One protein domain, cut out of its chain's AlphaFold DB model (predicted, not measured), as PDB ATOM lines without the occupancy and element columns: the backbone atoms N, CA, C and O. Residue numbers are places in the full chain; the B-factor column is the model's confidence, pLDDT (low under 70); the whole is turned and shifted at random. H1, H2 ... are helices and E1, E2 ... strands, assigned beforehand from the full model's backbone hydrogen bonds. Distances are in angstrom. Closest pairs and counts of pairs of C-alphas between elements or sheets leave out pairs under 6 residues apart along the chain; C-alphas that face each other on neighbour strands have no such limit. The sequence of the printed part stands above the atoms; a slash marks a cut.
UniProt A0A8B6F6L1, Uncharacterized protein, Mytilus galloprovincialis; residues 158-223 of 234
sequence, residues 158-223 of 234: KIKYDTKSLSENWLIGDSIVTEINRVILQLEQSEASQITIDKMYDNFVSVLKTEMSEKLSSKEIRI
ATOM      1  N   LYS A 158       8.216 -51.540  22.829       63.88
ATOM      2  CA  LYS A 158       8.466 -50.628  23.955       63.88
ATOM      3  C   LYS A 158       8.289 -49.197  23.462       63.88
ATOM      4  O   LYS A 158       8.949 -48.791  22.507       63.88
ATOM      5  N   ILE A 159       7.422 -48.437  24.127       66.69
ATOM      6  CA  ILE A 159       7.297 -46.996  23.910       66.69
ATOM      7  C   ILE A 159       8.475 -46.328  24.617       66.69
ATOM      8  O   ILE A 159       8.648 -46.479  25.827       66.69
ATOM      9  N   LYS A 160       9.313 -45.621  23.858       71.88
ATOM     10  CA  LYS A 160      10.386 -44.791  24.406       71.88
ATOM     11  C   LYS A 160      10.034 -43.328  24.174       71.88
ATOM     12  O   LYS A 160       9.891 -42.909  23.026       71.88
ATOM     13  N   TYR A 161       9.905 -42.573  25.256       75.69
ATOM     14  CA  TYR A 161       9.705 -41.127  25.204       75.69
ATOM     15  C   TYR A 161      11.031 -40.422  24.922       75.69
ATOM     16  O   TYR A 161      12.083 -40.845  25.417       75.69
ATOM     17  N   ASP A 162      10.996 -39.379  24.095       72.38
ATOM     18  CA  ASP A 162      12.170 -38.550  23.842       72.38
ATOM     19  C   ASP A 162      12.398 -37.598  25.020       72.38
ATOM     20  O   ASP A 162      11.691 -36.609  25.196       72.38
ATOM     21  N   THR A 163      13.387 -37.919  25.850       70.75
ATOM     22  CA  THR A 163      13.769 -37.112  27.014       70.75
ATOM     23  C   THR A 163      14.833 -36.063  26.687       70.75
ATOM     24  O   THR A 163      15.278 -35.351  27.583       70.75
ATOM     25  N   LYS A 164      15.278 -35.955  25.424       70.56
ATOM     26  CA  LYS A 164      16.317 -34.989  25.018       70.56
ATOM     27  C   LYS A 164      15.769 -33.591  24.745       70.56
ATOM     28  O   LYS A 164      16.544 -32.642  24.723       70.56
ATOM     29  N   SER A 165      14.459 -33.465  24.551       66.19
ATOM     30  CA  SER A 165      13.755 -32.199  24.332       66.19
ATOM     31  C   SER A 165      12.592 -32.046  25.314       66.19
ATOM     32  O   SER A 165      11.445 -31.855  24.911       66.19
ATOM     33  N   LEU A 166      12.870 -32.201  26.608       70.81
ATOM     34  CA  LEU A 166      11.899 -31.873  27.649       70.81
ATOM     35  C   LEU A 166      11.709 -30.353  27.665       70.81
ATOM     36  O   LEU A 166      12.686 -29.616  27.800       70.81
ATOM     37  N   SER A 167      10.476 -29.874  27.502       72.81
ATOM     38  CA  SER A 167      10.188 -28.457  27.725       72.81
ATOM     39  C   SER A 167      10.337 -28.151  29.213       72.81
ATOM     40  O   SER A 167       9.964 -28.976  30.039       72.81
ATOM     41  N   GLU A 168      10.838 -26.973  29.586       70.94
ATOM     42  CA  GLU A 168      10.997 -26.597  31.006       70.94
ATOM     43  C   GLU A 168       9.671 -26.669  31.789       70.94
ATOM     44  O   GLU A 168       9.668 -26.899  32.994       70.94
ATOM     45  N   ASN A 169       8.539 -26.586  31.082       72.19
ATOM     46  CA  ASN A 169       7.203 -26.544  31.668       72.19
ATOM     47  C   ASN A 169       6.457 -27.888  31.669       72.19
ATOM     48  O   ASN A 169       5.268 -27.925  31.985       72.19
ATOM     49  N   TRP A 170       7.100 -29.001  31.302       71.00
ATOM     50  CA  TRP A 170       6.385 -30.265  31.079       71.00
ATOM     51  C   TRP A 170       5.711 -30.841  32.343       71.00
ATOM     52  O   TRP A 170       4.649 -31.454  32.240       71.00
ATOM     53  N   LEU A 171       6.261 -30.556  33.531       71.06
ATOM     54  CA  LEU A 171       5.702 -30.926  34.843       71.06
ATOM     55  C   LEU A 171       4.929 -29.790  35.544       71.06
ATOM     56  O   LEU A 171       4.557 -29.935  36.703       71.06
ATOM     57  N   ILE A 172       4.665 -28.664  34.871       72.25
ATOM     58  CA  ILE A 172       4.036 -27.467  35.475       72.25
ATOM     59  C   ILE A 172       2.513 -27.439  35.214       72.25
ATOM     60  O   ILE A 172       1.878 -26.394  35.190       72.25
ATOM     61  N   GLY A 173       1.886 -28.593  34.969       73.44
ATOM     62  CA  GLY A 173       0.427 -28.657  34.831       73.44
ATOM     63  C   GLY A 173      -0.261 -28.549  36.193       73.44
ATOM     64  O   GLY A 173       0.128 -29.254  37.123       73.44
ATOM     65  N   ASP A 174      -1.315 -27.737  36.309       70.31
ATOM     66  CA  ASP A 174      -2.079 -27.592  37.561       70.31
ATOM     67  C   ASP A 174      -2.586 -28.946  38.095       70.31
ATOM     68  O   ASP A 174      -2.606 -29.181  39.304       70.31
ATOM     69  N   SER A 175      -2.930 -29.874  37.195       70.69
ATOM     70  CA  SER A 175      -3.344 -31.245  37.515       70.69
ATOM     71  C   SER A 175      -2.225 -32.066  38.164       70.69
ATOM     72  O   SER A 175      -2.432 -32.647  39.228       70.69
ATOM     73  N   ILE A 176      -1.032 -32.098  37.561       75.88
ATOM     74  CA  ILE A 176       0.100 -32.878  38.073       75.88
ATOM     75  C   ILE A 176       0.687 -32.267  39.343       75.88
ATOM     76  O   ILE A 176       1.027 -33.002  40.262       75.88
ATOM     77  N   VAL A 177       0.740 -30.939  39.448       78.62
ATOM     78  CA  VAL A 177       1.201 -30.259  40.665       78.62
ATOM     79  C   VAL A 177       0.253 -30.551  41.829       78.62
ATOM     80  O   VAL A 177       0.710 -30.887  42.920       78.62
ATOM     81  N   THR A 178      -1.063 -30.493  41.600       77.75
ATOM     82  CA  THR A 178      -2.065 -30.847  42.619       77.75
ATOM     83  C   THR A 178      -1.913 -32.300  43.063       77.75
ATOM     84  O   THR A 178      -1.940 -32.589  44.258       77.75
ATOM     85  N   GLU A 179      -1.695 -33.210  42.118       75.88
ATOM     86  CA  GLU A 179      -1.604 -34.639  42.400       75.88
ATOM     87  C   GLU A 179      -0.282 -35.032  43.083       75.88
ATOM     88  O   GLU A 179      -0.284 -35.841  44.010       75.88
ATOM     89  N   ILE A 180       0.837 -34.400  42.712       78.06
ATOM     90  CA  ILE A 180       2.127 -34.556  43.400       78.06
ATOM     91  C   ILE A 180       2.029 -34.031  44.833       78.06
ATOM     92  O   ILE A 180       2.412 -34.735  45.765       78.06
ATOM     93  N   ASN A 181       1.456 -32.841  45.035       80.25
ATOM     94  CA  ASN A 181       1.256 -32.289  46.375       80.25
ATOM     95  C   ASN A 181       0.328 -33.170  47.223       80.25
ATOM     96  O   ASN A 181       0.562 -33.342  48.416       80.25
ATOM     97  N   ARG A 182      -0.690 -33.791  46.612       79.88
ATOM     98  CA  ARG A 182      -1.561 -34.765  47.281       79.88
ATOM     99  C   ARG A 182      -0.781 -35.996  47.753       79.88
ATOM    100  O   ARG A 182      -1.006 -36.444  48.873       79.88
ATOM    101  N   VAL A 183       0.125 -36.529  46.929       75.19
ATOM    102  CA  VAL A 183       0.991 -37.666  47.298       75.19
ATOM    103  C   VAL A 183       1.967 -37.280  48.415       75.19
ATOM    104  O   VAL A 183       2.122 -38.044  49.362       75.19
ATOM    105  N   ILE A 184       2.566 -36.086  48.357       77.12
ATOM    106  CA  ILE A 184       3.479 -35.580  49.396       77.12
ATOM    107  C   ILE A 184       2.754 -35.437  50.739       77.12
ATOM    108  O   ILE A 184       3.208 -35.990  51.734       77.12
ATOM    109  N   LEU A 185       1.582 -34.794  50.762       77.12
ATOM    110  CA  LEU A 185       0.787 -34.647  51.987       77.12
ATOM    111  C   LEU A 185       0.375 -36.001  52.575       77.12
ATOM    112  O   LEU A 185       0.338 -36.173  53.789       77.12
ATOM    113  N   GLN A 186       0.071 -36.974  51.715       72.50
ATOM    114  CA  GLN A 186      -0.239 -38.332  52.147       72.50
ATOM    115  C   GLN A 186       0.974 -39.038  52.764       72.50
ATOM    116  O   GLN A 186       0.797 -39.747  53.754       72.50
ATOM    117  N   LEU A 187       2.183 -38.822  52.239       68.88
ATOM    118  CA  LEU A 187       3.430 -39.341  52.811       68.88
ATOM    119  C   LEU A 187       3.767 -38.676  54.153       68.88
ATOM    120  O   LEU A 187       4.144 -39.365  55.091       68.88
ATOM    121  N   GLU A 188       3.580 -37.362  54.274       72.81
ATOM    122  CA  GLU A 188       3.883 -36.608  55.501       72.81
ATOM    123  C   GLU A 188       2.912 -36.907  56.654       72.81
ATOM    124  O   GLU A 188       3.288 -36.832  57.821       72.81
ATOM    125  N   GLN A 189       1.654 -37.239  56.342       70.12
ATOM    126  CA  GLN A 189       0.605 -37.483  57.341       70.12
ATOM    127  C   GLN A 189       0.467 -38.948  57.759       70.12
ATOM    128  O   GLN A 189      -0.372 -39.259  58.607       70.12
ATOM    129  N   SER A 190       1.227 -39.864  57.158       64.00
ATOM    130  CA  SER A 190       1.079 -41.289  57.428       64.00
ATOM    131  C   SER A 190       2.239 -41.847  58.256       64.00
ATOM    132  O   SER A 190       3.394 -41.797  57.853       64.00
ATOM    133  N   GLU A 191       1.919 -42.491  59.384       57.72
ATOM    134  CA  GLU A 191       2.773 -43.522  59.999       57.72
ATOM    135  C   GLU A 191       2.701 -44.790  59.118       57.72
ATOM    136  O   GLU A 191       2.098 -45.807  59.469       57.72
ATOM    137  N   ALA A 192       3.159 -44.679  57.869       64.12
ATOM    138  CA  ALA A 192       2.806 -45.617  56.812       64.12
ATOM    139  C   ALA A 192       3.580 -46.938  56.892       64.12
ATOM    140  O   ALA A 192       4.798 -46.985  56.752       64.12
ATOM    141  N   SER A 193       2.839 -48.045  56.973       70.31
ATOM    142  CA  SER A 193       3.354 -49.370  56.609       70.31
ATOM    143  C   SER A 193       3.849 -49.399  55.152       70.31
ATOM    144  O   SER A 193       3.280 -48.711  54.301       70.31
ATOM    145  N   GLN A 194       4.814 -50.269  54.835       74.12
ATOM    146  CA  GLN A 194       5.372 -50.437  53.480       74.12
ATOM    147  C   GLN A 194       4.302 -50.605  52.382       74.12
ATOM    148  O   GLN A 194       4.415 -50.025  51.311       74.12
ATOM    149  N   ILE A 195       3.200 -51.308  52.674       77.62
ATOM    150  CA  ILE A 195       2.078 -51.518  51.737       77.62
ATOM    151  C   ILE A 195       1.450 -50.190  51.296       77.62
ATOM    152  O   ILE A 195       0.985 -50.039  50.165       77.62
ATOM    153  N   THR A 196       1.384 -49.230  52.213       76.12
ATOM    154  CA  THR A 196       0.850 -47.899  51.943       76.12
ATOM    155  C   THR A 196       1.817 -47.114  51.060       76.12
ATOM    156  O   THR A 196       1.375 -46.488  50.100       76.12
ATOM    157  N   ILE A 197       3.120 -47.211  51.338       77.00
ATOM    158  CA  ILE A 197       4.185 -46.562  50.561       77.00
ATOM    159  C   ILE A 197       4.210 -47.095  49.122       77.00
ATOM    160  O   ILE A 197       4.197 -46.303  48.182       77.00
ATOM    161  N   ASP A 198       4.141 -48.415  48.935       78.06
ATOM    162  CA  ASP A 198       4.143 -49.040  47.606       78.06
ATOM    163  C   ASP A 198       2.938 -48.581  46.768       78.06
ATOM    164  O   ASP A 198       3.080 -48.184  45.611       78.06
ATOM    165  N   LYS A 199       1.745 -48.522  47.378       81.00
ATOM    166  CA  LYS A 199       0.539 -47.993  46.716       81.00
ATOM    167  C   LYS A 199       0.672 -46.516  46.351       81.00
ATOM    168  O   LYS A 199       0.170 -46.096  45.308       81.00
ATOM    169  N   MET A 200       1.306 -45.711  47.203       76.75
ATOM    170  CA  MET A 200       1.560 -44.299  46.906       76.75
ATOM    171  C   MET A 200       2.542 -44.150  45.737       76.75
ATOM    172  O   MET A 200       2.304 -43.332  44.847       76.75
ATOM    173  N   TYR A 201       3.590 -44.977  45.694       80.00
ATOM    174  CA  TYR A 201       4.550 -45.005  44.595       80.00
ATOM    175  C   TYR A 201       3.897 -45.412  43.267       80.00
ATOM    176  O   TYR A 201       4.078 -44.724  42.261       80.00
ATOM    177  N   ASP A 202       3.073 -46.462  43.260       81.75
ATOM    178  CA  ASP A 202       2.348 -46.894  42.058       81.75
ATOM    179  C   ASP A 202       1.424 -45.795  41.517       81.75
ATOM    180  O   ASP A 202       1.391 -45.537  40.307       81.75
ATOM    181  N   ASN A 203       0.721 -45.093  42.412       79.69
ATOM    182  CA  ASN A 203      -0.122 -43.957  42.044       79.69
ATOM    183  C   ASN A 203       0.704 -42.825  41.417       79.69
ATOM    184  O   ASN A 203       0.355 -42.331  40.345       79.69
ATOM    185  N   PHE A 204       1.830 -42.458  42.031       79.75
ATOM    186  CA  PHE A 204       2.734 -41.436  41.502       79.75
ATOM    187  C   PHE A 204       3.287 -41.807  40.118       79.75
ATOM    188  O   PHE A 204       3.241 -41.005  39.182       79.75
ATOM    189  N   VAL A 205       3.752 -43.048  39.949       80.94
ATOM    190  CA  VAL A 205       4.260 -43.550  38.664       80.94
ATOM    191  C   VAL A 205       3.169 -43.536  37.594       80.94
ATOM    192  O   VAL A 205       3.458 -43.229  36.435       80.94
ATOM    193  N   SER A 206       1.921 -43.851  37.948       80.75
ATOM    194  CA  SER A 206       0.794 -43.775  37.015       80.75
ATOM    195  C   SER A 206       0.552 -42.343  36.539       80.75
ATOM    196  O   SER A 206       0.418 -42.116  35.339       80.75
ATOM    197  N   VAL A 207       0.556 -41.374  37.457       79.12
ATOM    198  CA  VAL A 207       0.368 -39.947  37.144       79.12
ATOM    199  C   VAL A 207       1.470 -39.448  36.208       79.12
ATOM    200  O   VAL A 207       1.178 -38.830  35.184       79.12
ATOM    201  N   LEU A 208       2.728 -39.799  36.493       80.62
ATOM    202  CA  LEU A 208       3.853 -39.462  35.622       80.62
ATOM    203  C   LEU A 208       3.728 -40.091  34.234       80.62
ATOM    204  O   LEU A 208       3.989 -39.423  33.238       80.62
ATOM    205  N   LYS A 209       3.331 -41.364  34.138       80.81
ATOM    206  CA  LYS A 209       3.163 -42.041  32.843       80.81
ATOM    207  C   LYS A 209       2.081 -41.386  31.990       80.81
ATOM    208  O   LYS A 209       2.295 -41.241  30.788       80.81
ATOM    209  N   THR A 210       0.964 -40.991  32.599       80.69
ATOM    210  CA  THR A 210      -0.108 -40.258  31.915       80.69
ATOM    211  C   THR A 210       0.429 -38.949  31.350       80.69
ATOM    212  O   THR A 210       0.348 -38.727  30.145       80.69
ATOM    213  N   GLU A 211       1.111 -38.148  32.166       81.88
ATOM    214  CA  GLU A 211       1.645 -36.862  31.707       81.88
ATOM    215  C   GLU A 211       2.760 -36.994  30.665       81.88
ATOM    216  O   GLU A 211       2.810 -36.253  29.682       81.88
ATOM    217  N   MET A 212       3.624 -38.002  30.803       78.56
ATOM    218  CA  MET A 212       4.606 -38.330  29.771       78.56
ATOM    219  C   MET A 212       3.931 -38.700  28.446       78.56
ATOM    220  O   MET A 212       4.424 -38.311  27.391       78.56
ATOM    221  N   SER A 213       2.813 -39.429  28.484       79.56
ATOM    222  CA  SER A 213       2.083 -39.821  27.275       79.56
ATOM    223  C   SER A 213       1.377 -38.655  26.584       79.56
ATOM    224  O   SER A 213       1.284 -38.644  25.358       79.56
ATOM    225  N   GLU A 214       0.931 -37.662  27.353       79.44
ATOM    226  CA  GLU A 214       0.225 -36.489  26.837       79.44
ATOM    227  C   GLU A 214       1.184 -35.428  26.285       79.44
ATOM    228  O   GLU A 214       0.875 -34.782  25.281       79.44
ATOM    229  N   LYS A 215       2.355 -35.249  26.912       78.44
ATOM    230  CA  LYS A 215       3.250 -34.114  26.624       78.44
ATOM    231  C   LYS A 215       4.546 -34.469  25.911       78.44
ATOM    232  O   LYS A 215       5.165 -33.578  25.329       78.44
ATOM    233  N   LEU A 216       4.991 -35.727  25.948       79.62
ATOM    234  CA  LEU A 216       6.258 -36.123  25.331       79.62
ATOM    235  C   LEU A 216       6.037 -36.865  24.020       79.62
ATOM    236  O   LEU A 216       5.260 -37.812  23.923       79.62
ATOM    237  N   SER A 217       6.820 -36.488  23.007       75.69
ATOM    238  CA  SER A 217       6.874 -37.260  21.770       75.69
ATOM    239  C   SER A 217       7.435 -38.653  22.058       75.69
ATOM    240  O   SER A 217       8.471 -38.799  22.718       75.69
ATOM    241  N   SER A 218       6.753 -39.683  21.567       73.94
ATOM    242  CA  SER A 218       7.129 -41.071  21.794       73.94
ATOM    243  C   SER A 218       7.479 -41.774  20.484       73.94
ATOM    244  O   SER A 218       6.998 -41.422  19.406       73.94
ATOM    245  N   LYS A 219       8.382 -42.752  20.566       70.06
ATOM    246  CA  LYS A 219       8.737 -43.633  19.451       70.06
ATOM    247  C   LYS A 219       8.521 -45.076  19.865       70.06
ATOM    248  O   LYS A 219       8.995 -45.515  20.916       70.06
ATOM    249  N   GLU A 220       7.838 -45.818  19.008       67.06
ATOM    250  CA  GLU A 220       7.704 -47.260  19.140       67.06
ATOM    251  C   GLU A 220       9.010 -47.947  18.744       67.06
ATOM    252  O   GLU A 220       9.485 -47.824  17.613       67.06
ATOM    253  N   ILE A 221       9.595 -48.695  19.676       62.41
ATOM    254  CA  ILE A 221      10.780 -49.509  19.417       62.41
ATOM    255  C   ILE A 221      10.356 -50.971  19.390       62.41
ATOM    256  O   ILE A 221       9.899 -51.519  20.394       62.41
ATOM    257  N   ARG A 222      10.548 -51.615  18.238       59.31
ATOM    258  CA  ARG A 222      10.387 -53.063  18.084       59.31
ATOM    259  C   ARG A 222      11.689 -53.747  18.477       59.31
ATOM    260  O   ARG A 222      12.711 -53.544  17.827       59.31
ATOM    261  N   ILE A 223      11.654 -54.554  19.532       55.47
ATOM    262  CA  ILE A 223      12.810 -55.346  19.960       55.47
ATOM    263  C   ILE A 223      12.645 -56.756  19.387       55.47
ATOM    264  O   ILE A 223      11.737 -57.485  19.783       55.47
TER     265      ILE A 223
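What this domain is: This is residues 158 to 223 of the 234 residues of an uncharacterized protein of Mytilus galloprovincialis (UniProt A0A8B6F6L1). A small antiparallel sheet, E1 and E2, sits at one end of a long, flat helical hairpin, H1 and H2 side by side. Residues 188 to 195 stick out at the far end. The printed part has 66 residues, with two named strands and two named helices ordered E1, H1, H2, E2: mixed, loose, radius of gyration of the C-alphas 14.5 A, spans 42 by 30 by 15 A.

How they stand to each other: Look first at E1, residues 158 to 161, and E2, residues 218 to 223, antiparallel at 149 degrees; N 158 and O 221, 3.0 A apart, are within hydrogen-bond range. H1, residues 174 to 188, touches H2, residues 194 to 215, closest at C-alphas 183 and 200, 6.7 A; this hairpin runs opposite ways, a shallow tilt of 12 degrees. In both helices every O i to N i+4 pair is within hydrogen-bond range.

Where its parts are: Find C-alpha 158 at (8.466, -50.628, 23.955), beginning E1, 9.7 A long. H1 measures 20.9 A, H2 31.5 A; E2, 15.5 A, ends at (12.810, -55.346, 19.960).

The domain as a whole: The printed part has no cut; link E1 to H1 is long. Eleven residues, among them 220 to 223, have pLDDT under 70.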